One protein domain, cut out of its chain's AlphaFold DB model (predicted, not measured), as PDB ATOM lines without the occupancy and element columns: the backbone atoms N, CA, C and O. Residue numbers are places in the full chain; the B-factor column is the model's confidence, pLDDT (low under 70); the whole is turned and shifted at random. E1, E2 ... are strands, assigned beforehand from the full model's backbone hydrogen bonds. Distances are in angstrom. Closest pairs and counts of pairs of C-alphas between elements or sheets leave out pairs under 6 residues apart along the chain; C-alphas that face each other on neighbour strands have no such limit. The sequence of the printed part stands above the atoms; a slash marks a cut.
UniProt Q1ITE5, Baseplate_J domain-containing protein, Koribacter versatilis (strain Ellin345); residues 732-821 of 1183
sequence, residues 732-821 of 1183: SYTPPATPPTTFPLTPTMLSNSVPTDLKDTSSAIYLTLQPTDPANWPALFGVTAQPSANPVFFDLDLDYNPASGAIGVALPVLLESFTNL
ATOM      1  N   SER A 732     184.038 175.732 243.044       77.44
ATOM      2  CA  SER A 732     185.170 174.893 243.454       77.44
ATOM      3  C   SER A 732     186.329 175.671 244.099       77.44
ATOM      4  O   SER A 732     187.247 175.042 244.631       77.44
ATOM      5  N   TYR A 733     186.319 177.007 244.053       79.38
ATOM      6  CA  TYR A 733     187.317 177.845 244.716       79.38
ATOM      7  C   TYR A 733     187.254 177.688 246.241       79.38
ATOM      8  O   TYR A 733     186.186 177.575 246.841       79.38
ATOM      9  N   THR A 734     188.424 177.707 246.881       77.56
ATOM     10  CA  THR A 734     188.555 177.742 248.343       77.56
ATOM     11  C   THR A 734     189.643 178.752 248.709       77.56
ATOM     12  O   THR A 734     190.741 178.665 248.155       77.56
ATOM     13  N   PRO A 735     189.368 179.724 249.597       78.25
ATOM     14  CA  PRO A 735     190.290 180.826 249.837       78.25
ATOM     15  C   PRO A 735     191.538 180.376 250.616       78.25
ATOM     16  O   PRO A 735     191.408 179.740 251.668       78.25
ATOM     17  N   PRO A 736     192.757 180.707 250.149       79.94
ATOM     18  CA  PRO A 736     193.972 180.446 250.906       79.94
ATOM     19  C   PRO A 736     194.111 181.392 252.106       79.94
ATOM     20  O   PRO A 736     193.712 182.551 252.070       79.94
ATOM     21  N   ALA A 737     194.740 180.903 253.177       71.88
ATOM     22  CA  ALA A 737     194.814 181.588 254.474       71.88
ATOM     23  C   ALA A 737     195.760 182.813 254.537       71.88
ATOM     24  O   ALA A 737     195.985 183.355 255.618       71.88
ATOM     25  N   THR A 738     196.353 183.229 253.414       70.69
ATOM     26  CA  THR A 738     197.261 184.385 253.319       70.69
ATOM     27  C   THR A 738     197.138 185.044 251.943       70.69
ATOM     28  O   THR A 738     197.280 184.325 250.949       70.69
ATOM     29  N   PRO A 739     196.942 186.373 251.849       68.12
ATOM     30  CA  PRO A 739     196.901 187.070 250.568       68.12
ATOM     31  C   PRO A 739     198.266 187.055 249.853       68.12
ATOM     32  O   PRO A 739     199.313 187.073 250.513       68.12
ATOM     33  N   PRO A 740     198.278 187.028 248.508       74.44
ATOM     34  CA  PRO A 740     199.497 187.160 247.717       74.44
ATOM     35  C   PRO A 740     200.114 188.555 247.892       74.44
ATOM     36  O   PRO A 740     199.416 189.562 247.928       74.44
ATOM     37  N   THR A 741     201.445 188.620 247.964       68.62
ATOM     38  CA  THR A 741     202.192 189.887 248.124       68.62
ATOM     39  C   THR A 741     203.002 190.280 246.885       68.62
ATOM     40  O   THR A 741     203.666 191.315 246.884       68.62
ATOM     41  N   THR A 742     202.968 189.464 245.824       78.25
ATOM     42  CA  THR A 742     203.679 189.697 244.556       78.25
ATOM     43  C   THR A 742     202.892 189.113 243.382       78.25
ATOM     44  O   THR A 742     202.534 187.936 243.402       78.25
ATOM     45  N   PHE A 743     202.655 189.911 242.340       83.69
ATOM     46  CA  PHE A 743     201.791 189.540 241.214       83.69
ATOM     47  C   PHE A 743     202.565 189.459 239.885       83.69
ATOM     48  O   PHE A 743     203.618 190.093 239.755       83.69
ATOM     49  N   PRO A 744     202.083 188.684 238.892       80.69
ATOM     50  CA  PRO A 744     202.641 188.688 237.540       80.69
ATOM     51  C   PRO A 744     202.489 190.055 236.852       80.69
ATOM     52  O   PRO A 744     201.436 190.674 236.924       80.69
ATOM     53  N   LEU A 745     203.514 190.490 236.111       73.75
ATOM     54  CA  LEU A 745     203.506 191.742 235.328       73.75
ATOM     55  C   LEU A 745     202.904 191.581 233.913       73.75
ATOM     56  O   LEU A 745     203.176 192.385 233.025       73.75
ATOM     57  N   THR A 746     202.162 190.500 233.670       79.75
ATOM     58  CA  THR A 746     201.565 190.162 232.369       79.75
ATOM     59  C   THR A 746     200.179 189.557 232.591       79.75
ATOM     60  O   THR A 746     200.090 188.659 233.436       79.75
ATOM     61  N   PRO A 747     199.143 189.951 231.821       83.88
ATOM     62  CA  PRO A 747     197.795 189.415 231.983       83.88
ATOM     63  C   PRO A 747     197.759 187.887 231.863       83.88
ATOM     64  O   PRO A 747     198.346 187.302 230.948       83.88
ATOM     65  N   THR A 748     197.050 187.229 232.778       87.12
ATOM     66  CA  THR A 748     196.834 185.776 232.751       87.12
ATOM     67  C   THR A 748     195.607 185.473 231.897       87.12
ATOM     68  O   THR A 748     194.484 185.715 232.328       87.12
ATOM     69  N   MET A 749     195.816 184.983 230.673       85.31
ATOM     70  CA  MET A 749     194.735 184.729 229.707       85.31
ATOM     71  C   MET A 749     193.736 183.682 230.223       85.31
ATOM     72  O   MET A 749     194.147 182.610 230.673       85.31
ATOM     73  N   LEU A 750     192.436 183.975 230.120       84.44
ATOM     74  CA  LEU A 750     191.363 183.082 230.564       84.44
ATOM     75  C   LEU A 750     191.082 181.977 229.531       84.44
ATOM     76  O   LEU A 750     191.064 182.209 228.320       84.44
ATOM     77  N   SER A 751     190.857 180.759 230.023       80.75
ATOM     78  CA  SER A 751     190.616 179.557 229.217       80.75
ATOM     79  C   SER A 751     189.135 179.342 228.875       80.75
ATOM     80  O   SER A 751     188.258 179.482 229.721       80.75
ATOM     81  N   ASN A 752     188.875 178.893 227.645       76.81
ATOM     82  CA  ASN A 752     187.551 178.561 227.103       76.81
ATOM     83  C   ASN A 752     187.160 177.074 227.285       76.81
ATOM     84  O   ASN A 752     186.503 176.469 226.439       76.81
ATOM     85  N   SER A 753     187.666 176.421 228.336       74.12
ATOM     86  CA  SER A 753     187.455 174.972 228.533       74.12
ATOM     87  C   SER A 753     187.619 174.459 229.966       74.12
ATOM     88  O   SER A 753     187.103 173.388 230.289       74.12
ATOM     89  N   VAL A 754     188.350 175.180 230.820       81.88
ATOM     90  CA  VAL A 754     188.672 174.809 232.211       81.88
ATOM     91  C   VAL A 754     188.865 176.107 233.009       81.88
ATOM     92  O   VAL A 754     189.422 177.046 232.436       81.88
ATOM     93  N   PRO A 755     188.490 176.183 234.300       85.38
ATOM     94  CA  PRO A 755     188.868 177.300 235.162       85.38
ATOM     95  C   PRO A 755     190.370 177.618 235.126       85.38
ATOM     96  O   PRO A 755     191.220 176.736 234.991       85.38
ATOM     97  N   THR A 756     190.684 178.900 235.257       86.56
ATOM     98  CA  THR A 756     192.026 179.473 235.158       86.56
ATOM     99  C   THR A 756     192.523 179.858 236.550       86.56
ATOM    100  O   THR A 756     191.981 180.759 237.187       86.56
ATOM    101  N   ASP A 757     193.560 179.173 237.031       87.88
ATOM    102  CA  ASP A 757     194.204 179.488 238.310       87.88
ATOM    103  C   ASP A 757     195.151 180.690 238.178       87.88
ATOM    104  O   ASP A 757     196.213 180.576 237.551       87.88
ATOM    105  N   LEU A 758     194.830 181.797 238.846       85.56
ATOM    106  CA  LEU A 758     195.770 182.893 239.054       85.56
ATOM    107  C   LEU A 758     196.811 182.500 240.104       85.56
ATOM    108  O   LEU A 758     196.494 182.015 241.196       85.56
ATOM    109  N   LYS A 759     198.080 182.715 239.753       85.62
ATOM    110  CA  LYS A 759     199.244 182.311 240.547       85.62
ATOM    111  C   LYS A 759     200.126 183.509 240.855       85.62
ATOM    112  O   LYS A 759     200.317 184.380 240.007       85.62
ATOM    113  N   ASP A 760     200.633 183.560 242.079       82.00
ATOM    114  CA  ASP A 760     201.596 184.577 242.501       82.00
ATOM    115  C   ASP A 760     202.979 184.321 241.861       82.00
ATOM    116  O   ASP A 760     203.198 183.317 241.172       82.00
ATOM    117  N   THR A 761     203.959 185.199 242.101       81.44
ATOM    118  CA  THR A 761     205.314 184.987 241.547       81.44
ATOM    119  C   THR A 761     206.064 183.789 242.161       81.44
ATOM    120  O   THR A 761     207.099 183.382 241.629       81.44
ATOM    121  N   SER A 762     205.534 183.169 243.227       81.06
ATOM    122  CA  SER A 762     206.028 181.911 243.810       81.06
ATOM    123  C   SER A 762     205.357 180.655 243.222       81.06
ATOM    124  O   SER A 762     205.747 179.534 243.552       81.06
ATOM    125  N   SER A 763     204.419 180.835 242.281       79.94
ATOM    126  CA  SER A 763     203.543 179.810 241.686       79.94
ATOM    127  C   SER A 763     202.469 179.230 242.622       79.94
ATOM    128  O   SER A 763     201.877 178.195 242.299       79.94
ATOM    129  N   ALA A 764     202.175 179.885 243.748       81.62
ATOM    130  CA  ALA A 764     201.049 179.539 244.610       81.62
ATOM    131  C   ALA A 764     199.732 180.067 244.016       81.62
ATOM    132  O   ALA A 764     199.656 181.216 243.582       81.62
ATOM    133  N   ILE A 765     198.691 179.228 243.998       83.56
ATOM    134  CA  ILE A 765     197.345 179.619 243.553       83.56
ATOM    135  C   ILE A 765     196.713 180.485 244.642       83.56
ATOM    136  O   ILE A 765     196.672 180.062 245.798       83.56
ATOM    137  N   TYR A 766     196.214 181.664 244.271       85.25
ATOM    138  CA  TYR A 766     195.486 182.544 245.191       85.25
ATOM    139  C   TYR A 766     194.030 182.782 244.782       85.25
ATOM    140  O   TYR A 766     193.191 182.952 245.656       85.25
ATOM    141  N   LEU A 767     193.718 182.742 243.485       84.31
ATOM    142  CA  LEU A 767     192.369 182.910 242.949       84.31
ATOM    143  C   LEU A 767     192.172 181.938 241.783       84.31
ATOM    144  O   LEU A 767     193.113 181.680 241.035       84.31
ATOM    145  N   THR A 768     190.958 181.433 241.594       86.31
ATOM    146  CA  THR A 768     190.579 180.671 240.395       86.31
ATOM    147  C   THR A 768     189.388 181.378 239.759       86.31
ATOM    148  O   THR A 768     188.458 181.753 240.467       86.31
ATOM    149  N   LEU A 769     189.428 181.574 238.442       86.31
ATOM    150  CA  LEU A 769     188.433 182.326 237.668       86.31
ATOM    151  C   LEU A 769     187.965 181.512 236.462       86.31
ATOM    152  O   LEU A 769     188.744 180.743 235.897       86.31
ATOM    153  N   GLN A 770     186.728 181.702 236.018       84.12
ATOM    154  CA  GLN A 770     186.265 181.218 234.718       84.12
ATOM    155  C   GLN A 770     185.405 182.276 234.012       84.12
ATOM    156  O   GLN A 770     184.793 183.095 234.690       84.12
ATOM    157  N   PRO A 771     185.348 182.286 232.669       80.44
ATOM    158  CA  PRO A 771     184.383 183.106 231.941       80.44
ATOM    159  C   PRO A 771     182.935 182.735 232.271       80.44
ATOM    160  O   PRO A 771     182.659 181.576 232.582       80.44
ATOM    161  N   THR A 772     182.009 183.681 232.116       75.44
ATOM    162  CA  THR A 772     180.567 183.441 232.328       75.44
ATOM    163  C   THR A 772     179.959 182.535 231.242       75.44
ATOM    164  O   THR A 772     179.121 181.686 231.539       75.44
ATOM    165  N   ASP A 773     180.449 182.621 229.997       71.69
ATOM    166  CA  ASP A 773     180.273 181.587 228.961       71.69
ATOM    167  C   ASP A 773     181.643 181.032 228.518       71.69
ATOM    168  O   ASP A 773     182.251 181.538 227.568       71.69
ATOM    169  N   PRO A 774     182.152 179.965 229.167       73.44
ATOM    170  CA  PRO A 774     183.408 179.338 228.768       73.44
ATOM    171  C   PRO A 774     183.367 178.724 227.368       73.44
ATOM    172  O   PRO A 774     184.416 178.594 226.746       73.44
ATOM    173  N   ALA A 775     182.196 178.310 226.869       71.25
ATOM    174  CA  ALA A 775     182.087 177.537 225.635       71.25
ATOM    175  C   ALA A 775     182.295 178.400 224.382       71.25
ATOM    176  O   ALA A 775     182.822 177.907 223.381       71.25
ATOM    177  N   ASN A 776     181.916 179.679 224.449       67.94
ATOM    178  CA  ASN A 776     182.103 180.649 223.367       67.94
ATOM    179  C   ASN A 776     183.288 181.611 223.594       67.94
ATOM    180  O   ASN A 776     183.649 182.351 222.678       67.94
ATOM    181  N   TRP A 777     183.924 181.582 224.771       73.94
ATOM    182  CA  TRP A 777     184.930 182.563 225.193       73.94
ATOM    183  C   TRP A 777     186.102 182.774 224.207       73.94
ATOM    184  O   TRP A 777     186.842 181.826 223.902       73.94
ATOM    185  N   PRO A 778     186.357 184.017 223.746       70.44
ATOM    186  CA  PRO A 778     187.541 184.338 222.956       70.44
ATOM    187  C   PRO A 778     188.827 184.302 223.792       70.44
ATOM    188  O   PRO A 778     188.947 184.979 224.810       70.44
ATOM    189  N   ALA A 779     189.860 183.613 223.299       70.94
ATOM    190  CA  ALA A 779     191.185 183.528 223.933       70.94
ATOM    191  C   ALA A 779     192.032 184.826 223.814       70.94
ATOM    192  O   ALA A 779     193.245 184.772 223.612       70.94
ATOM    193  N   LEU A 780     191.381 185.991 223.884       74.69
ATOM    194  CA  LEU A 780     191.964 187.334 223.770       74.69
ATOM    195  C   LEU A 780     191.794 188.167 225.053       74.69
ATOM    196  O   LEU A 780     192.304 189.282 225.116       74.69
ATOM    197  N   PHE A 781     191.110 187.626 226.063       80.25
ATOM    198  CA  PHE A 781     190.911 188.259 227.365       80.25
ATOM    199  C   PHE A 781     191.766 187.579 228.439       80.25
ATOM    200  O   PHE A 781     191.919 186.352 228.449       80.25
ATOM    201  N   GLY A 782     192.319 188.369 229.352       83.62
ATOM    202  CA  GLY A 782     193.126 187.899 230.473       83.62
ATOM    203  C   GLY A 782     192.989 188.805 231.683       83.62
ATOM    204  O   GLY A 782     192.326 189.827 231.614       83.62
ATOM    205  N   VAL A 783     193.595 188.417 232.801       86.81
ATOM    206  CA  VAL A 783     193.429 189.126 234.075       86.81
ATOM    207  C   VAL A 783     194.784 189.532 234.642       86.81
ATOM    208  O   VAL A 783     195.681 188.692 234.786       86.81
ATOM    209  N   THR A 784     194.923 190.811 234.973       86.00
ATOM    210  CA  THR A 784     196.067 191.384 235.688       86.00
ATOM    211  C   THR A 784     195.678 191.620 237.143       86.00
ATOM    212  O   THR A 784     194.558 192.011 237.445       86.00
ATOM    213  N   ALA A 785     196.594 191.365 238.074       86.06
ATOM    214  CA  ALA A 785     196.375 191.600 239.497       86.06
ATOM    215  C   ALA A 785     197.469 192.519 240.037       86.06
ATOM    216  O   ALA A 785     198.636 192.379 239.662       86.06
ATOM    217  N   GLN A 786     197.105 193.442 240.923       85.19
ATOM    218  CA  GLN A 786     198.009 194.465 241.443       85.19
ATOM    219  C   GLN A 786     197.832 194.676 242.956       85.19
ATOM    220  O   GLN A 786     196.752 194.438 243.502       85.19
ATOM    221  N   PRO A 787     198.896 195.075 243.677       81.44
ATOM    222  CA  PRO A 787     198.824 195.271 245.118       81.44
ATOM    223  C   PRO A 787     198.022 196.534 245.444       81.44
ATOM    224  O   PRO A 787     198.398 197.630 245.029       81.44
ATOM    225  N   SER A 788     196.968 196.377 246.243       80.75
ATOM    226  CA  SER A 788     196.169 197.507 246.714       80.75
ATOM    227  C   SER A 788     196.930 198.333 247.762       80.75
ATOM    228  O   SER A 788     197.945 197.904 248.320       80.75
ATOM    229  N   ALA A 789     196.418 199.521 248.092       79.19
ATOM    230  CA  ALA A 789     197.017 200.410 249.096       79.19
ATOM    231  C   ALA A 789     197.061 199.796 250.516       79.19
ATOM    232  O   ALA A 789     197.844 200.235 251.363       79.19
ATOM    233  N   ASN A 790     196.240 198.773 250.776       76.62
ATOM    234  CA  ASN A 790     196.263 197.948 251.980       76.62
ATOM    235  C   ASN A 790     196.772 196.533 251.628       76.62
ATOM    236  O   ASN A 790     196.100 195.852 250.859       76.62
ATOM    237  N   PRO A 791     197.874 196.027 252.225       72.44
ATOM    238  CA  PRO A 791     198.462 194.721 251.887       72.44
ATOM    239  C   PRO A 791     197.623 193.491 252.294       72.44
ATOM    240  O   PRO A 791     198.081 192.362 252.130       72.44
ATOM    241  N   VAL A 792     196.426 193.686 252.858       77.00
ATOM    242  CA  VAL A 792     195.421 192.625 253.057       77.00
ATOM    243  C   VAL A 792     194.581 192.395 251.791       77.00
ATOM    244  O   VAL A 792     194.049 191.302 251.606       77.00
ATOM    245  N   PHE A 793     194.485 193.401 250.916       82.81
ATOM    246  CA  PHE A 793     193.670 193.383 249.704       82.81
ATOM    247  C   PHE A 793     194.529 193.470 248.438       82.81
ATOM    248  O   PHE A 793     195.694 193.875 248.464       82.81
ATOM    249  N   PHE A 794     193.923 193.128 247.309       84.38
ATOM    250  CA  PHE A 794     194.484 193.340 245.979       84.38
ATOM    251  C   PHE A 794     193.413 193.908 245.051       84.38
ATOM    252  O   PHE A 794     192.220 193.766 245.316       84.38
ATOM    253  N   ASP A 795     193.856 194.553 243.982       84.88
ATOM    254  CA  ASP A 795     192.983 195.039 242.921       84.88
ATOM    255  C   ASP A 795     193.180 194.134 241.690       84.88
ATOM    256  O   ASP A 795     194.272 193.587 241.478       84.88
ATOM    257  N   LEU A 796     192.115 193.903 240.923       85.12
ATOM    258  CA  LEU A 796     192.064 192.889 239.870       85.12
ATOM    259  C   LEU A 796     191.405 193.453 238.610       85.12
ATOM    260  O   LEU A 796     190.233 193.814 238.626       85.12
ATOM    261  N   ASP A 797     192.166 193.479 237.527       84.06
ATOM    262  CA  ASP A 797     191.844 194.151 236.275       84.06
ATOM    263  C   ASP A 797     191.603 193.112 235.169       84.06
ATOM    264  O   ASP A 797     192.441 192.237 234.926       84.06
ATOM    265  N   LEU A 798     190.454 193.194 234.496       82.62
ATOM    266  CA  LEU A 798     190.115 192.367 233.338       82.62
ATOM    267  C   LEU A 798     190.540 193.085 232.050       82.62
ATOM    268  O   LEU A 798     190.038 194.158 231.717       82.62
ATOM    269  N   ASP A 799     191.451 192.457 231.313       82.12
ATOM    270  CA  ASP A 799     192.174 193.017 230.174       82.12
ATOM    271  C   ASP A 799     191.772 192.370 228.840       82.12
ATOM    272  O   ASP A 799     191.777 191.143 228.693       82.12
ATOM    273  N   TYR A 800     191.576 193.187 227.805       78.25
ATOM    274  CA  TYR A 800     191.641 192.755 226.409       78.25
ATOM    275  C   TYR A 800     193.080 192.867 225.880       78.25
ATOM    276  O   TYR A 800     193.657 193.955 225.814       78.25
ATOM    277  N   ASN A 801     193.679 191.739 225.488       75.56
ATOM    278  CA  ASN A 801     195.099 191.643 225.133       75.56
ATOM    279  C   ASN A 801     195.351 190.748 223.893       75.56
ATOM    280  O   ASN A 801     195.857 189.627 224.013       75.56
ATOM    281  N   PRO A 802     194.993 191.205 222.677       73.62
ATOM    282  CA  PRO A 802     195.234 190.467 221.439       73.62
ATOM    283  C   PRO A 802     196.714 190.471 221.020       73.62
ATOM    284  O   PRO A 802     197.450 191.427 221.248       73.62
ATOM    285  N   ALA A 803     197.139 189.433 220.292       65.88
ATOM    286  CA  ALA A 803     198.536 189.237 219.875       65.88
ATOM    287  C   ALA A 803     199.119 190.323 218.933       65.88
ATOM    288  O   ALA A 803     200.322 190.326 218.667       65.88
ATOM    289  N   SER A 804     198.288 191.233 218.416       63.09
ATOM    290  CA  SER A 804     198.704 192.431 217.678       63.09
ATOM    291  C   SER A 804     197.618 193.508 217.756       63.09
ATOM    292  O   SER A 804     196.484 193.256 217.346       63.09
ATOM    293  N   GLY A 805     197.964 194.705 218.235       56.53
ATOM    294  CA  GLY A 805     197.053 195.854 218.271       56.53
ATOM    295  C   GLY A 805     196.866 196.528 216.907       56.53
ATOM    296  O   GLY A 805     197.725 196.435 216.026       56.53
ATOM    297  N   ALA A 806     195.751 197.243 216.749       52.78
ATOM    298  CA  ALA A 806     195.574 198.202 215.661       52.78
ATOM    299  C   ALA A 806     196.484 199.431 215.864       52.78
ATOM    300  O   ALA A 806     196.924 199.719 216.979       52.78
ATOM    301  N   ILE A 807     196.769 200.174 214.789       43.25
ATOM    302  CA  ILE A 807     197.648 201.353 214.851       43.25
ATOM    303  C   ILE A 807     197.007 202.428 215.742       43.25
ATOM    304  O   ILE A 807     196.033 203.054 215.341       43.25
ATOM    305  N   GLY A 808     197.587 202.653 216.924       46.75
ATOM    306  CA  GLY A 808     197.160 203.676 217.887       46.75
ATOM    307  C   GLY A 808     196.651 203.134 219.226       46.75
ATOM    308  O   GLY A 808     196.633 203.886 220.194       46.75
ATOM    309  N   VAL A 809     196.305 201.845 219.319       56.38
ATOM    310  CA  VAL A 809     195.796 201.237 220.563       56.38
ATOM    311  C   VAL A 809     196.958 200.733 221.426       56.38
ATOM    312  O   VAL A 809     197.780 199.938 220.964       56.38
ATOM    313  N   ALA A 810     197.024 201.181 222.682       61.59
ATOM    314  CA  ALA A 810     197.918 200.609 223.688       61.59
ATOM    315  C   ALA A 810     197.331 199.289 224.217       61.59
ATOM    316  O   ALA A 810     196.125 199.206 224.414       61.59
ATOM    317  N   LEU A 811     198.170 198.270 224.431       68.50
ATOM    318  CA  LEU A 811     197.758 196.966 224.963       68.50
ATOM    319  C   LEU A 811     198.515 196.640 226.265       68.50
ATOM    320  O   LEU A 811     199.708 196.956 226.337       68.50
ATOM    321  N   PRO A 812     197.886 195.958 227.244       69.62
ATOM    322  CA  PRO A 812     196.473 195.549 227.270       69.62
ATOM    323  C   PRO A 812     195.501 196.740 227.385       69.62
ATOM    324  O   PRO A 812     195.921 197.855 227.697       69.62
ATOM    325  N   VAL A 813     194.215 196.500 227.110       72.62
ATOM    326  CA  VAL A 813     193.130 197.475 227.309       72.62
ATOM    327  C   VAL A 813     192.249 197.033 228.477       72.62
ATOM    328  O   VAL A 813     191.683 195.941 228.428       72.62
ATOM    329  N   LEU A 814     192.118 197.885 229.495       75.25
ATOM    330  CA  LEU A 814     191.302 197.632 230.684       75.25
ATOM    331  C   LEU A 814     189.803 197.687 230.351       75.25
ATOM    332  O   LEU A 814     189.309 198.729 229.916       75.25
ATOM    333  N   LEU A 815     189.078 196.601 230.617       73.06
ATOM    334  CA  LEU A 815     187.622 196.519 230.450       73.06
ATOM    335  C   LEU A 815     186.882 196.799 231.760       73.06
ATOM    336  O   LEU A 815     185.959 197.607 231.784       73.06
ATOM    337  N   GLU A 816     187.305 196.141 232.839       76.06
ATOM    338  CA  GLU A 816     186.665 196.163 234.157       76.06
ATOM    339  C   GLU A 816     187.732 196.058 235.259       76.06
ATOM    340  O   GLU A 816     188.764 195.418 235.057       76.06
ATOM    341  N   SER A 817     187.498 196.678 236.422       80.31
ATOM    342  CA  SER A 817     188.426 196.664 237.561       80.31
ATOM    343  C   SER A 817     187.694 196.427 238.883       80.31
ATOM    344  O   SER A 817     186.763 197.152 239.240       80.31
ATOM    345  N   PHE A 818     188.150 195.426 239.632       80.69
ATOM    346  CA  PHE A 818     187.657 195.059 240.955       80.69
ATOM    347  C   PHE A 818     188.682 195.492 242.009       80.69
ATOM    348  O   PHE A 818     189.709 194.835 242.195       80.69
ATOM    349  N   THR A 819     188.423 196.595 242.712       82.00
ATOM    350  CA  THR A 819     189.344 197.111 243.743       82.00
ATOM    351  C   THR A 819     189.025 196.575 245.140       82.00
ATOM    352  O   THR A 819     187.879 196.262 245.462       82.00
ATOM    353  N   ASN A 820     190.042 196.515 246.001       81.94
ATOM    354  CA  ASN A 820     189.957 196.086 247.399       81.94
ATOM    355  C   ASN A 820     189.328 194.684 247.580       81.94
ATOM    356  O   ASN A 820     188.519 194.454 248.484       81.94
ATOM    357  N   LEU A 821     189.705 193.723 246.731       81.19
ATOM    358  CA  LEU A 821     189.299 192.326 246.892       81.19
ATOM    359  C   LEU A 821     189.994 191.689 248.100       81.19
ATOM    360  O   LEU A 821     191.218 191.751 248.239       81.19
TER     361      LEU A 821
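This is residues 732 to 821 of the 1183 residues of the protein "Baseplate_J domain-containing protein" of Koribacter versatilis (strain Ellin345) (UniProt Q1ITE5). With little regular structure, a long loose opening stretch, residues 732 to 755, leads into a small hairpin, E1 and E2, beside the E3 edge of a twisted three-stranded sheet; residues 748 to 749 pair with E3. The 90 printed residues hold five named strands, E1 to E5, with 34 residues: all strand, antiparallel, order E3, E4, E5 in the larger sheet. The whole is compact, radius of gyration of the C-alphas 13.6 A, spans 42 by 29 by 21 A.

E1 is residues 756 to 759, from C-alpha 756 at (192.026, 179.473, 235.158); E2 is residues 765 to 771, 17.7 A from first to last C-alpha; E3 is residues 781 to 787, 20.7 A; E4 is residues 794 to 800, 19.8 A; E5 is residues 813 to 821, 20.6 A, and ends with C-alpha 821 at (189.299, 192.326, 246.892).

In hairpin E1 and E2, N 758 and O 767 are 2.8 A apart. E1 and E3 are near each other; E2 and E3 are apart. E3, E4 and E5 form a meander, each strand the antiparallel neighbour of the one before, with N 784 to O 797 at 2.9 A and N 798 to O 816 at 2.8 A. E5 bends by 59 degrees at residue 816.

The farthest C-alphas, Ala 737 and Ile 807, are 44.4 A apart. The printed part has no cut. The link E4 to E5 is long; 13 printed residues have pLDDT under 70, among them residues 803 to 812 of this link.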